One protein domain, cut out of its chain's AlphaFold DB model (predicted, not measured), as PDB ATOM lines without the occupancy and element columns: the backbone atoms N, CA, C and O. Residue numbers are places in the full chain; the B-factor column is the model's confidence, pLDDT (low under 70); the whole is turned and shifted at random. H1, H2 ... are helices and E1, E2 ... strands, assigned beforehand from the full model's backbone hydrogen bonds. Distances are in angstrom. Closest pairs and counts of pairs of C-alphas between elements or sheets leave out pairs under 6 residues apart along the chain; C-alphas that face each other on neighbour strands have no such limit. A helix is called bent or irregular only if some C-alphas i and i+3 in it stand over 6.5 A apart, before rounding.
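AT A GLANCE: This is residues 235 to 335 of the 444 residues of an uncharacterized protein of Planctomycetes bacterium (UniProt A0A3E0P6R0). Two small three-stranded sheets stand partly face to face, E1, E2 and E5 making one and E4, E3 and E6 the other, with few close contacts between them; a helical hairpin, H1 and H2, packs on the far face of the second sheet, mainly through H1. The second sheet is the middle slab, with the sheet E1 E2 E5 on one side of it and H1 on the other, and H2 only grazes it, with its residues 323 to 324. The printed part has 101 residues, with six named strands and two named helices in the order E1 E2 E3 E4 E5 H1 H2 E6. Both sheets are antiparallel, and the class is mixed, helices and strands. The whole is compact, with a radius of gyration of the C-alphas of 13.6 A and spans of 34 by 33 by 19 A.

HOW THE PARTS SIT: E1, residues 235 to 239, and E2, residues 242 to 247, form a hairpin, with N 236 and O 244 2.9 A apart. E2 is also the antiparallel neighbour of E5, residues 278 to 283, with N 245 and O 280 at 2.9 A. E3, residues 256 to 262, and E4, residues 265 to 271, form another hairpin, with N 258 and O 269 at 2.9 A. On the other side of E3 is E6, residues 328 to 334, antiparallel to it, with N 257 and O 332 at 2.8 A. Between the sheets, E4 and E5 are near each other, with 6 pairs of C-alphas within 10 A; the closest C-alphas of E1 and E6, those of Met 235 and Leu 331, are 7.9 A apart. H1, residues 291 to 303, is on the sheet E4 E3 E6 at a height of 9.5 A, in two layers, a helix on one face of a sheet. It lies over E3 and only just over E4, on which 3 of its 13 C-alphas fall, and runs along the strands, at 17 degrees to E3 on the local plane. H2, residues 309 to 324, touches H1 at a steep tilt of 42 degrees, opposite ways, a helical hairpin; the closest C-alphas, of Val 299 and Ala 312, are 5.2 A apart. H2 only grazes the sheet, with residues 323 to 324. Every O i to N i+4 pair of H1 is within hydrogen-bond range, and 10 of 12 in H2.

IN THESE COORDINATES: E1 begins at C-alpha 235, (511.278, 349.394, 576.094), and is 12.0 A long; E2 is 16.7 A, E3 20.0 A, E4 20.3 A and E5 17.1 A. H1 begins at C-alpha 291, (515.366, 353.865, 554.389), and is 18.1 A long. H2, 18.9 A, is irregular, C-alphas 318 and 321 being 8.3 A apart, with a kink of 54 degrees near residue 318. E6, 19.6 A, ends at C-alpha 334, (521.042, 341.949, 568.411).

THE WHOLE: The two C-alphas farthest apart, those of His 250 and Asp 264, are 38.1 A apart. The printed part has no cut and no long link. The mean pLDDT of the printed part is 94.9, and no printed residue is under 70.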
ATOM      1  N   MET A 235     511.306 348.008 576.574       95.19
ATOM      2  CA  MET A 235     511.278 349.394 576.094       95.19
ATOM      3  C   MET A 235     510.022 350.096 576.605       95.19
ATOM      4  O   MET A 235     508.915 349.636 576.345       95.19
ATOM      5  N   VAL A 236     510.193 351.239 577.272       96.31
ATOM      6  CA  VAL A 236     509.091 352.067 577.783       96.31
ATOM      7  C   VAL A 236     509.122 353.438 577.115       96.31
ATOM      8  O   VAL A 236     510.095 354.184 577.261       96.31
ATOM      9  N   ALA A 237     508.050 353.792 576.407       96.25
ATOM     10  CA  ALA A 237     507.934 355.059 575.697       96.25
ATOM     11  C   ALA A 237     507.534 356.187 576.666       96.25
ATOM     12  O   ALA A 237     506.427 356.227 577.199       96.25
ATOM     13  N   ARG A 238     508.442 357.142 576.900       96.06
ATOM     14  CA  ARG A 238     508.244 358.275 577.829       96.06
ATOM     15  C   ARG A 238     507.535 359.474 577.189       96.06
ATOM     16  O   ARG A 238     507.316 360.479 577.866       96.06
ATOM     17  N   GLY A 239     507.189 359.358 575.908       93.62
ATOM     18  CA  GLY A 239     506.705 360.450 575.069       93.62
ATOM     19  C   GLY A 239     507.818 361.428 574.692       93.62
ATOM     20  O   GLY A 239     508.961 361.305 575.139       93.62
ATOM     21  N   GLN A 240     507.486 362.414 573.860       94.31
ATOM     22  CA  GLN A 240     508.410 363.448 573.381       94.31
ATOM     23  C   GLN A 240     509.702 362.866 572.771       94.31
ATOM     24  O   GLN A 240     510.793 363.364 573.046       94.31
ATOM     25  N   ASP A 241     509.573 361.805 571.965       96.25
ATOM     26  CA  ASP A 241     510.675 361.044 571.348       96.25
ATOM     27  C   ASP A 241     511.640 360.314 572.314       96.25
ATOM     28  O   ASP A 241     512.657 359.797 571.847       96.25
ATOM     29  N   ARG A 242     511.365 360.239 573.626       97.69
ATOM     30  CA  ARG A 242     512.247 359.572 574.609       97.69
ATOM     31  C   ARG A 242     511.760 358.182 575.011       97.69
ATOM     32  O   ARG A 242     510.569 357.964 575.240       97.69
ATOM     33  N   PHE A 243     512.704 357.259 575.173       98.00
ATOM     34  CA  PHE A 243     512.464 355.848 575.474       98.00
ATOM     35  C   PHE A 243     513.448 355.369 576.540       98.00
ATOM     36  O   PHE A 243     514.652 355.571 576.403       98.00
ATOM     37  N   THR A 244     512.957 354.704 577.587       98.12
ATOM     38  CA  THR A 244     513.831 353.948 578.497       98.12
ATOM     39  C   THR A 244     513.982 352.535 577.957       98.12
ATOM     40  O   THR A 244     512.968 351.868 577.766       98.12
ATOM     41  N   ILE A 245     515.217 352.076 577.759       97.81
ATOM     42  CA  ILE A 245     515.512 350.672 577.454       97.81
ATOM     43  C   ILE A 245     516.122 350.032 578.699       97.81
ATOM     44  O   ILE A 245     517.075 350.579 579.255       97.81
ATOM     45  N   THR A 246     515.600 348.886 579.129       97.31
ATOM     46  CA  THR A 246     516.102 348.132 580.289       97.31
ATOM     47  C   THR A 246     516.565 346.753 579.848       97.31
ATOM     48  O   THR A 246     515.785 346.011 579.259       97.31
ATOM     49  N   ASN A 247     517.806 346.391 580.173       96.44
ATOM     50  CA  ASN A 247     518.311 345.027 580.064       96.44
ATOM     51  C   ASN A 247     518.150 344.328 581.417       96.44
ATOM     52  O   ASN A 247     518.875 344.626 582.365       96.44
ATOM     53  N   SER A 248     517.201 343.400 581.519       92.12
ATOM     54  CA  SER A 248     516.935 342.651 582.756       92.12
ATOM     55  C   SER A 248     517.881 341.460 582.966       92.12
ATOM     56  O   SER A 248     517.909 340.877 584.052       92.12
ATOM     57  N   SER A 249     518.660 341.094 581.945       91.69
ATOM     58  CA  SER A 249     519.481 339.884 581.932       91.69
ATOM     59  C   SER A 249     520.870 340.070 582.557       91.69
ATOM     60  O   SER A 249     521.317 341.182 582.838       91.69
ATOM     61  N   HIS A 250     521.572 338.953 582.768       91.88
ATOM     62  CA  HIS A 250     522.938 338.923 583.302       91.88
ATOM     63  C   HIS A 250     524.033 339.076 582.229       91.88
ATOM     64  O   HIS A 250     525.213 338.925 582.539       91.88
ATOM     65  N   GLU A 251     523.665 339.367 580.981       92.25
ATOM     66  CA  GLU A 251     524.586 339.515 579.849       92.25
ATOM     67  C   GLU A 251     524.291 340.833 579.126       92.25
ATOM     68  O   GLU A 251     523.167 341.330 579.171       92.25
ATOM     69  N   ALA A 252     525.301 341.448 578.510       94.19
ATOM     70  CA  ALA A 252     525.076 342.657 577.724       94.19
ATOM     71  C   ALA A 252     524.231 342.315 576.487       94.19
ATOM     72  O   ALA A 252     524.358 341.220 575.931       94.19
ATOM     73  N   SER A 253     523.388 343.240 576.028       92.62
ATOM     74  CA  SER A 253     522.765 343.086 574.709       92.62
ATOM     75  C   SER A 253     523.827 343.156 573.604       92.62
ATOM     76  O   SER A 253     524.926 343.668 573.819       92.62
ATOM     77  N   GLY A 254     523.500 342.739 572.380       93.56
ATOM     78  CA  GLY A 254     524.229 343.258 571.223       93.56
ATOM     79  C   GLY A 254     523.875 344.734 570.958       93.56
ATOM     80  O   GLY A 254     523.220 345.379 571.780       93.56
ATOM     81  N   ALA A 255     524.307 345.287 569.822       94.94
ATOM     82  CA  ALA A 255     524.004 346.677 569.461       94.94
ATOM     83  C   ALA A 255     522.497 346.916 569.215       94.94
ATOM     84  O   ALA A 255     521.746 345.981 568.917       94.94
ATOM     85  N   LEU A 256     522.079 348.177 569.355       97.81
ATOM     86  CA  LEU A 256     520.697 348.656 569.272       97.81
ATOM     87  C   LEU A 256     520.536 349.648 568.110       97.81
ATOM     88  O   LEU A 256     521.401 350.494 567.893       97.81
ATOM     89  N   ILE A 257     519.384 349.618 567.438       98.31
ATOM     90  CA  ILE A 257     518.932 350.661 566.508       98.31
ATOM     91  C   ILE A 257     517.474 350.995 566.838       98.31
ATOM     92  O   ILE A 257     516.567 350.202 566.575       98.31
ATOM     93  N   LEU A 258     517.240 352.165 567.434       98.25
ATOM     94  CA  LEU A 258     515.895 352.678 567.702       98.25
ATOM     95  C   LEU A 258     515.386 353.426 566.467       98.25
ATOM     96  O   LEU A 258     516.084 354.287 565.936       98.25
ATOM     97  N   VAL A 259     514.168 353.115 566.026       97.88
ATOM     98  CA  VAL A 259     513.587 353.568 564.756       97.88
ATOM     99  C   VAL A 259     512.160 354.078 564.965       97.88
ATOM    100  O   VAL A 259     511.358 353.448 565.651       97.88
ATOM    101  N   SER A 260     511.816 355.186 564.311       96.50
ATOM    102  CA  SER A 260     510.447 355.686 564.147       96.50
ATOM    103  C   SER A 260     510.203 356.004 562.676       96.50
ATOM    104  O   SER A 260     511.023 356.669 562.036       96.50
ATOM    105  N   ILE A 261     509.089 355.503 562.142       93.69
ATOM    106  CA  ILE A 261     508.679 355.683 560.748       93.69
ATOM    107  C   ILE A 261     507.240 356.187 560.730       93.69
ATOM    108  O   ILE A 261     506.335 355.533 561.246       93.69
ATOM    109  N   ASP A 262     507.039 357.352 560.130       88.44
ATOM    110  CA  ASP A 262     505.734 357.978 559.928       88.44
ATOM    111  C   ASP A 262     505.598 358.309 558.441       88.44
ATOM    112  O   ASP A 262     506.185 359.280 557.961       88.44
ATOM    113  N   ASN A 263     504.881 357.460 557.696       80.62
ATOM    114  CA  ASN A 263     504.856 357.504 556.232       80.62
ATOM    115  C   ASN A 263     506.305 357.499 555.682       80.62
ATOM    116  O   ASN A 263     507.119 356.690 556.126       80.62
ATOM    117  N   ASP A 264     506.671 358.417 554.781       79.94
ATOM    118  CA  ASP A 264     508.041 358.536 554.248       79.94
ATOM    119  C   ASP A 264     509.079 359.052 555.279       79.94
ATOM    120  O   ASP A 264     510.277 359.135 554.991       79.94
ATOM    121  N   ARG A 265     508.654 359.449 556.488       92.75
ATOM    122  CA  ARG A 265     509.510 360.101 557.489       92.75
ATOM    123  C   ARG A 265     510.240 359.089 558.376       92.75
ATOM    124  O   ARG A 265     509.836 358.827 559.507       92.75
ATOM    125  N   VAL A 266     511.381 358.599 557.897       96.75
ATOM    126  CA  VAL A 266     512.311 357.773 558.689       96.75
ATOM    127  C   VAL A 266     513.112 358.629 559.679       96.75
ATOM    128  O   VAL A 266     513.697 359.655 559.315       96.75
ATOM    129  N   ARG A 267     513.206 358.180 560.934       97.88
ATOM    130  CA  ARG A 267     514.135 358.682 561.961       97.88
ATOM    131  C   ARG A 267     514.728 357.495 562.715       97.88
ATOM    132  O   ARG A 267     513.982 356.603 563.107       97.88
ATOM    133  N   PHE A 268     516.038 357.482 562.943       98.38
ATOM    134  CA  PHE A 268     516.675 356.432 563.739       98.38
ATOM    135  C   PHE A 268     517.887 356.936 564.519       98.38
ATOM    136  O   PHE A 268     518.432 357.995 564.208       98.38
ATOM    137  N   VAL A 269     518.298 356.165 565.523       98.31
ATOM    138  CA  VAL A 269     519.554 356.339 566.255       98.31
ATOM    139  C   VAL A 269     520.126 354.976 566.641       98.31
ATOM    140  O   VAL A 269     519.406 354.092 567.105       98.31
ATOM    141  N   GLU A 270     521.424 354.811 566.424       98.00
ATOM    142  CA  GLU A 270     522.192 353.637 566.837       98.00
ATOM    143  C   GLU A 270     522.693 353.817 568.274       98.00
ATOM    144  O   GLU A 270     523.059 354.921 568.683       98.00
ATOM    145  N   HIS A 271     522.733 352.734 569.047       97.25
ATOM    146  CA  HIS A 271     523.273 352.736 570.401       97.25
ATOM    147  C   HIS A 271     524.114 351.479 570.664       97.25
ATOM    148  O   HIS A 271     523.842 350.388 570.158       97.25
ATOM    149  N   ALA A 272     525.148 351.642 571.489       94.38
ATOM    150  CA  ALA A 272     525.984 350.552 571.975       94.38
ATOM    151  C   ALA A 272     525.170 349.515 572.790       94.38
ATOM    152  O   ALA A 272     524.068 349.832 573.254       94.38
ATOM    153  N   PRO A 273     525.713 348.302 573.011       95.94
ATOM    154  CA  PRO A 273     525.239 347.361 574.025       95.94
ATOM    155  C   PRO A 273     524.752 348.004 575.330       95.94
ATOM    156  O   PRO A 273     525.403 348.891 575.882       95.94
ATOM    157  N   VAL A 274     523.621 347.516 575.840       96.88
ATOM    158  CA  VAL A 274     523.108 347.846 577.174       96.88
ATOM    159  C   VAL A 274     523.703 346.855 578.169       96.88
ATOM    160  O   VAL A 274     523.515 345.644 578.019       96.88
ATOM    161  N   ASP A 275     524.407 347.362 579.181       97.38
ATOM    162  CA  ASP A 275     525.059 346.547 580.212       97.38
ATOM    163  C   ASP A 275     524.063 345.628 580.956       97.38
ATOM    164  O   ASP A 275     522.875 345.963 581.057       97.38
ATOM    165  N   PRO A 276     524.523 344.490 581.514       97.00
ATOM    166  CA  PRO A 276     523.694 343.607 582.332       97.00
ATOM    167  C   PRO A 276     522.950 344.350 583.445       97.00
ATOM    168  O   PRO A 276     523.538 345.173 584.150       97.00
ATOM    169  N   GLN A 277     521.683 343.997 583.661       96.31
ATOM    170  CA  GLN A 277     520.857 344.493 584.773       96.31
ATOM    171  C   GLN A 277     520.798 346.035 584.878       96.31
ATOM    172  O   GLN A 277     520.756 346.587 585.982       96.31
ATOM    173  N   SER A 278     520.815 346.732 583.736       97.50
ATOM    174  CA  SER A 278     520.894 348.196 583.643       97.50
ATOM    175  C   SER A 278     519.776 348.804 582.786       97.50
ATOM    176  O   SER A 278     519.097 348.106 582.031       97.50
ATOM    177  N   SER A 279     519.597 350.124 582.890       97.75
ATOM    178  CA  SER A 279     518.674 350.897 582.054       97.75
ATOM    179  C   SER A 279     519.366 352.126 581.470       97.75
ATOM    180  O   SER A 279     520.135 352.796 582.160       97.75
ATOM    181  N   ILE A 280     519.028 352.458 580.226       97.88
ATOM    182  CA  ILE A 280     519.452 353.673 579.516       97.88
ATOM    183  C   ILE A 280     518.233 354.476 579.047       97.88
ATOM    184  O   ILE A 280     517.128 353.942 578.949       97.88
ATOM    185  N   GLU A 281     518.434 355.753 578.721       97.81
ATOM    186  CA  GLU A 281     517.453 356.563 577.993       97.81
ATOM    187  C   GLU A 281     517.997 356.896 576.599       97.81
ATOM    188  O   GLU A 281     519.152 357.299 576.460       97.81
ATOM    189  N   ILE A 282     517.164 356.714 575.576       97.69
ATOM    190  CA  ILE A 282     517.452 357.048 574.178       97.69
ATOM    191  C   ILE A 282     516.412 358.077 573.717       97.69
ATOM    192  O   ILE A 282     515.216 357.896 573.944       97.69
ATOM    193  N   GLU A 283     516.854 359.140 573.043       97.62
ATOM    194  CA  GLU A 283     515.973 360.097 572.361       97.62
ATOM    195  C   GLU A 283     516.112 359.954 570.840       97.62
ATOM    196  O   GLU A 283     517.225 359.959 570.309       97.62
ATOM    197  N   LEU A 284     514.991 359.865 570.118       97.44
ATOM    198  CA  LEU A 284     515.008 359.914 568.655       97.44
ATOM    199  C   LEU A 284     515.373 361.326 568.154       97.44
ATOM    200  O   LEU A 284     514.833 362.331 568.648       97.44
ATOM    201  N   PRO A 285     516.230 361.432 567.121       97.06
ATOM    202  CA  PRO A 285     516.618 362.717 566.563       97.06
ATOM    203  C   PRO A 285     515.419 363.442 565.940       97.06
ATOM    204  O   PRO A 285     514.426 362.842 565.516       97.06
ATOM    205  N   LYS A 286     515.512 364.773 565.861       94.00
ATOM    206  CA  LYS A 286     514.482 365.606 565.209       94.00
ATOM    207  C   LYS A 286     514.660 365.654 563.688       94.00
ATOM    208  O   LYS A 286     513.678 365.797 562.956       94.00
ATOM    209  N   SER A 287     515.904 365.505 563.231       94.19
ATOM    210  CA  SER A 287     516.279 365.330 561.828       94.19
ATOM    211  C   SER A 287     515.775 364.002 561.268       94.19
ATOM    212  O   SER A 287     515.755 362.984 561.957       94.19
ATOM    213  N   THR A 288     515.400 364.020 559.996       95.19
ATOM    214  CA  THR A 288     515.010 362.840 559.218       95.19
ATOM    215  C   THR A 288     516.224 362.167 558.586       95.19
ATOM    216  O   THR A 288     517.209 362.832 558.272       95.19
ATOM    217  N   SER A 289     516.117 360.861 558.359       96.69
ATOM    218  CA  SER A 289     517.061 360.052 557.581       96.69
ATOM    219  C   SER A 289     516.324 359.404 556.395       96.69
ATOM    220  O   SER A 289     515.210 359.821 556.079       96.69
ATOM    221  N   SER A 290     516.912 358.401 555.735       95.81
ATOM    222  CA  SER A 290     516.226 357.589 554.713       95.81
ATOM    223  C   SER A 290     516.238 356.096 555.047       95.81
ATOM    224  O   SER A 290     516.992 355.640 555.913       95.81
ATOM    225  N   VAL A 291     515.413 355.333 554.324       95.06
ATOM    226  CA  VAL A 291     515.366 353.865 554.389       95.06
ATOM    227  C   VAL A 291     516.732 353.251 554.064       95.06
ATOM    228  O   VAL A 291     517.146 352.292 554.701       95.06
ATOM    229  N   GLU A 292     517.467 353.829 553.117       96.31
ATOM    230  CA  GLU A 292     518.780 353.360 552.655       96.31
ATOM    231  C   GLU A 292     519.854 353.568 553.721       96.31
ATOM    232  O   GLU A 292     520.684 352.686 553.924       96.31
ATOM    233  N   ALA A 293     519.823 354.700 554.431       97.44
ATOM    234  CA  ALA A 293     520.737 354.960 555.541       97.44
ATOM    235  C   ALA A 293     520.475 354.006 556.721       97.44
ATOM    236  O   ALA A 293     521.414 353.456 557.289       97.44
ATOM    237  N   LEU A 294     519.200 353.757 557.042       97.25
ATOM    238  CA  LEU A 294     518.802 352.807 558.084       97.25
ATOM    239  C   LEU A 294     519.151 351.359 557.705       97.25
ATOM    240  O   LEU A 294     519.674 350.604 558.525       97.25
ATOM    241  N   ALA A 295     518.914 350.973 556.451       97.00
ATOM    242  CA  ALA A 295     519.307 349.674 555.921       97.00
ATOM    243  C   ALA A 295     520.834 349.493 555.952       97.00
ATOM    244  O   ALA A 295     521.299 348.437 556.370       97.00
ATOM    245  N   ALA A 296     521.615 350.515 555.581       97.94
ATOM    246  CA  ALA A 296     523.077 350.474 555.633       97.94
ATOM    247  C   ALA A 296     523.605 350.291 557.066       97.94
ATOM    248  O   ALA A 296     524.389 349.371 557.295       97.94
ATOM    249  N   ALA A 297     523.115 351.077 558.032       97.94
ATOM    250  CA  ALA A 297     523.459 350.923 559.450       97.94
ATOM    251  C   ALA A 297     523.072 349.532 559.992       97.94
ATOM    252  O   ALA A 297     523.838 348.891 560.708       97.94
ATOM    253  N   THR A 298     521.911 349.007 559.579       97.94
ATOM    254  CA  THR A 298     521.472 347.654 559.956       97.94
ATOM    255  C   THR A 298     522.387 346.573 559.364       97.94
ATOM    256  O   THR A 298     522.723 345.619 560.061       97.94
ATOM    257  N   VAL A 299     522.839 346.718 558.111       98.19
ATOM    258  CA  VAL A 299     523.829 345.810 557.505       98.19
ATOM    259  C   VAL A 299     525.181 345.907 558.219       98.19
ATOM    260  O   VAL A 299     525.789 344.872 558.464       98.19
ATOM    261  N   GLU A 300     525.646 347.103 558.587       97.94
ATOM    262  CA  GLU A 300     526.913 347.281 559.311       97.94
ATOM    263  C   GLU A 300     526.873 346.622 560.699       97.94
ATOM    264  O   GLU A 300     527.750 345.818 561.022       97.94
ATOM    265  N   ALA A 301     525.807 346.859 561.472       96.88
ATOM    266  CA  ALA A 301     525.592 346.224 562.772       96.88
ATOM    267  C   ALA A 301     525.490 344.689 562.677       96.88
ATOM    268  O   ALA A 301     526.025 343.982 563.531       96.88
ATOM    269  N   LEU A 302     524.850 344.158 561.627       96.75
ATOM    270  CA  LEU A 302     524.788 342.717 561.358       96.75
ATOM    271  C   LEU A 302     526.165 342.148 560.979       96.75
ATOM    272  O   LEU A 302     526.602 341.170 561.586       96.75
ATOM    273  N   THR A 303     526.891 342.759 560.040       97.62
ATOM    274  CA  THR A 303     528.238 342.311 559.640       97.62
ATOM    275  C   THR A 303     529.227 342.360 560.815       97.62
ATOM    276  O   THR A 303     530.078 341.479 560.943       97.62
ATOM    277  N   ALA A 304     529.082 343.315 561.742       96.06
ATOM    278  CA  ALA A 304     529.902 343.407 562.956       96.06
ATOM    279  C   ALA A 304     529.756 342.205 563.918       96.06
ATOM    280  O   ALA A 304     530.623 342.005 564.768       96.06
ATOM    281  N   THR A 305     528.709 341.381 563.776       93.75
ATOM    282  CA  THR A 305     528.535 340.128 564.545       93.75
ATOM    283  C   THR A 305     529.173 338.892 563.901       93.75
ATOM    284  O   THR A 305     529.143 337.818 564.492       93.75
ATOM    285  N   GLY A 306     529.768 339.027 562.709       95.25
ATOM    286  CA  GLY A 306     530.403 337.924 561.982       95.25
ATOM    287  C   GLY A 306     529.582 337.346 560.825       95.25
ATOM    288  O   GLY A 306     530.098 336.493 560.107       95.25
ATOM    289  N   LEU A 307     528.353 337.825 560.585       96.69
ATOM    290  CA  LEU A 307     527.663 337.537 559.321       96.69
ATOM    291  C   LEU A 307     528.473 338.076 558.138       96.69
ATOM    292  O   LEU A 307     529.034 339.172 558.184       96.69
ATOM    293  N   TYR A 308     528.480 337.340 557.032       97.88
ATOM    294  CA  TYR A 308     529.045 337.835 555.789       97.88
ATOM    295  C   TYR A 308     528.156 338.940 555.205       97.88
ATOM    296  O   TYR A 308     526.928 338.872 555.255       97.88
ATOM    297  N   GLN A 309     528.771 339.925 554.544       97.75
ATOM    298  CA  GLN A 309     528.086 341.095 553.967       97.75
ATOM    299  C   GLN A 309     526.849 340.740 553.114       97.75
ATOM    300  O   GLN A 309     525.850 341.457 553.127       97.75
ATOM    301  N   LYS A 310     526.899 339.622 552.373       97.94
ATOM    302  CA  LYS A 310     525.772 339.126 551.563       97.94
ATOM    303  C   LYS A 310     524.615 338.575 552.398       97.94
ATOM    304  O   LYS A 310     523.475 338.687 551.969       97.94
ATOM    305  N   GLU A 311     524.887 337.991 553.561       97.69
ATOM    306  CA  GLU A 311     523.869 337.455 554.475       97.69
ATOM    307  C   GLU A 311     523.150 338.586 555.205       97.69
ATOM    308  O   GLU A 311     521.923 338.608 555.229       97.69
ATOM    309  N   ALA A 312     523.909 339.565 555.711       97.69
ATOM    310  CA  ALA A 312     523.368 340.782 556.306       97.69
ATOM    311  C   ALA A 312     522.489 341.555 555.301       97.69
ATOM    312  O   ALA A 312     521.360 341.931 555.618       97.69
ATOM    313  N   GLN A 313     522.953 341.709 554.053       97.56
ATOM    314  CA  GLN A 313     522.158 342.320 552.983       97.56
ATOM    315  C   GLN A 313     520.930 341.476 552.598       97.56
ATOM    316  O   GLN A 313     519.863 342.039 552.369       97.56
ATOM    317  N   ALA A 314     521.045 340.144 552.545       95.44
ATOM    318  CA  ALA A 314     519.915 339.241 552.308       95.44
ATOM    319  C   ALA A 314     518.838 339.382 553.392       95.44
ATOM    320  O   ALA A 314     517.665 339.514 553.054       95.44
ATOM    321  N   MET A 315     519.226 339.427 554.671       94.25
ATOM    322  CA  MET A 315     518.315 339.634 555.802       94.25
ATOM    323  C   MET A 315     517.581 340.977 555.700       94.25
ATOM    324  O   MET A 315     516.352 341.031 555.768       94.25
ATOM    325  N   VAL A 316     518.335 342.056 555.472       94.88
ATOM    326  CA  VAL A 316     517.811 343.420 555.306       94.88
ATOM    327  C   VAL A 316     516.887 343.533 554.088       94.88
ATOM    328  O   VAL A 316     515.868 344.217 554.162       94.88
ATOM    329  N   ASN A 317     517.164 342.808 553.000       92.94
ATOM    330  CA  ASN A 317     516.286 342.746 551.830       92.94
ATOM    331  C   ASN A 317     515.027 341.895 552.081       92.94
ATOM    332  O   ASN A 317     513.935 342.321 551.713       92.94
ATOM    333  N   THR A 318     515.145 340.728 552.730       90.00
ATOM    334  CA  THR A 318     514.002 339.879 553.122       90.00
ATOM    335  C   THR A 318     513.039 340.629 554.038       90.00
ATOM    336  O   THR A 318     511.831 340.423 553.956       90.00
ATOM    337  N   TRP A 319     513.533 341.527 554.889       89.44
ATOM    338  CA  TRP A 319     512.672 342.262 555.809       89.44
ATOM    339  C   TRP A 319     512.296 343.677 555.390       89.44
ATOM    340  O   TRP A 319     511.466 344.268 556.087       89.44
ATOM    341  N   ARG A 320     512.826 344.187 554.265       89.56
ATOM    342  CA  ARG A 320     512.852 345.621 553.923       89.56
ATOM    343  C   ARG A 320     511.549 346.350 554.242       89.56
ATOM    344  O   ARG A 320     511.542 347.203 555.126       89.56
ATOM    345  N   THR A 321     510.449 345.970 553.593       85.25
ATOM    346  CA  THR A 321     509.148 346.621 553.799       85.25
ATOM    347  C   THR A 321     508.673 346.516 555.240       85.25
ATOM    348  O   THR A 321     508.287 347.507 555.854       85.25
ATOM    349  N   SER A 322     508.773 345.327 555.833       83.94
ATOM    350  CA  SER A 322     508.283 345.098 557.191       83.94
ATOM    351  C   SER A 322     509.088 345.826 558.272       83.94
ATOM    352  O   SER A 322     508.557 346.056 559.350       83.94
ATOM    353  N   TRP A 323     510.368 346.129 558.042       87.88
ATOM    354  CA  TRP A 323     511.245 346.771 559.030       87.88
ATOM    355  C   TRP A 323     511.346 348.281 558.822       87.88
ATOM    356  O   TRP A 323     511.349 349.032 559.800       87.88
ATOM    357  N   PHE A 324     511.420 348.716 557.563       89.94
ATOM    358  CA  PHE A 324     511.827 350.072 557.195       89.94
ATOM    359  C   PHE A 324     510.783 350.850 556.374       89.94
ATOM    360  O   PHE A 324     511.048 351.991 556.013       89.94
ATOM    361  N   GLU A 325     509.621 350.263 556.068       87.00
ATOM    362  CA  GLU A 325     508.546 350.922 555.298       87.00
ATOM    363  C   GLU A 325     507.184 350.831 556.036       87.00
ATOM    364  O   GLU A 325     506.366 351.743 555.940       87.00
ATOM    365  N   GLU A 326     506.951 349.799 556.865       87.31
ATOM    366  CA  GLU A 326     505.868 349.770 557.867       87.31
ATOM    367  C   GLU A 326     506.002 350.962 558.839       87.31
ATOM    368  O   GLU A 326     507.003 351.086 559.547       87.31
ATOM    369  N   SER A 327     504.981 351.820 558.938       88.19
ATOM    370  CA  SER A 327     504.949 352.901 559.940       88.19
ATOM    371  C   SER A 327     504.869 352.358 561.377       88.19
ATOM    372  O   SER A 327     504.404 351.241 561.598       88.19
ATOM    373  N   GLY A 328     505.320 353.138 562.359       90.44
ATOM    374  CA  GLY A 328     505.370 352.771 563.780       90.44
ATOM    375  C   GLY A 328     506.726 353.068 564.429       90.44
ATOM    376  O   GLY A 328     507.636 353.596 563.786       90.44
ATOM    377  N   THR A 329     506.862 352.720 565.711       94.62
ATOM    378  CA  THR A 329     508.103 352.882 566.483       94.62
ATOM    379  C   THR A 329     508.603 351.528 566.975       94.62
ATOM    380  O   THR A 329     507.843 350.740 567.536       94.62
ATOM    381  N   ARG A 330     509.891 351.246 566.758       94.69
ATOM    382  CA  ARG A 330     510.504 349.944 567.039       94.69
ATOM    383  C   ARG A 330     511.961 350.052 567.448       94.69
ATOM    384  O   ARG A 330     512.709 350.868 566.918       94.69
ATOM    385  N   LEU A 331     512.373 349.165 568.344       97.12
ATOM    386  CA  LEU A 331     513.772 348.885 568.621       97.12
ATOM    387  C   LEU A 331     514.170 347.606 567.881       97.12
ATOM    388  O   LEU A 331     513.591 346.544 568.119       97.12
ATOM    389  N   PHE A 332     515.184 347.701 567.025       97.12
ATOM    390  CA  PHE A 332     515.981 346.545 566.634       97.12
ATOM    391  C   PHE A 332     517.128 346.389 567.626       97.12
ATOM    392  O   PHE A 332     517.785 347.369 567.978       97.12
ATOM    393  N   TYR A 333     517.400 345.167 568.065       96.12
ATOM    394  CA  TYR A 333     518.616 344.862 568.810       96.12
ATOM    395  C   TYR A 333     519.111 343.456 568.489       96.12
ATOM    396  O   TYR A 333     518.338 342.567 568.129       96.12
ATOM    397  N   LEU A 334     520.415 343.250 568.624       94.94
ATOM    398  CA  LEU A 334     521.042 341.949 568.411       94.94
ATOM    399  C   LEU A 334     520.916 341.105 569.693       94.94
ATOM    400  O   LEU A 334     521.332 341.527 570.776       94.94
ATOM    401  N   VAL A 335     520.295 339.930 569.580       93.25
ATOM    402  CA  VAL A 335     520.050 339.007 570.699       93.25
ATOM    403  C   VAL A 335     521.361 338.297 571.069       93.25
ATOM    404  O   VAL A 335     522.042 337.814 570.164       93.25
TER     405      VAL A 335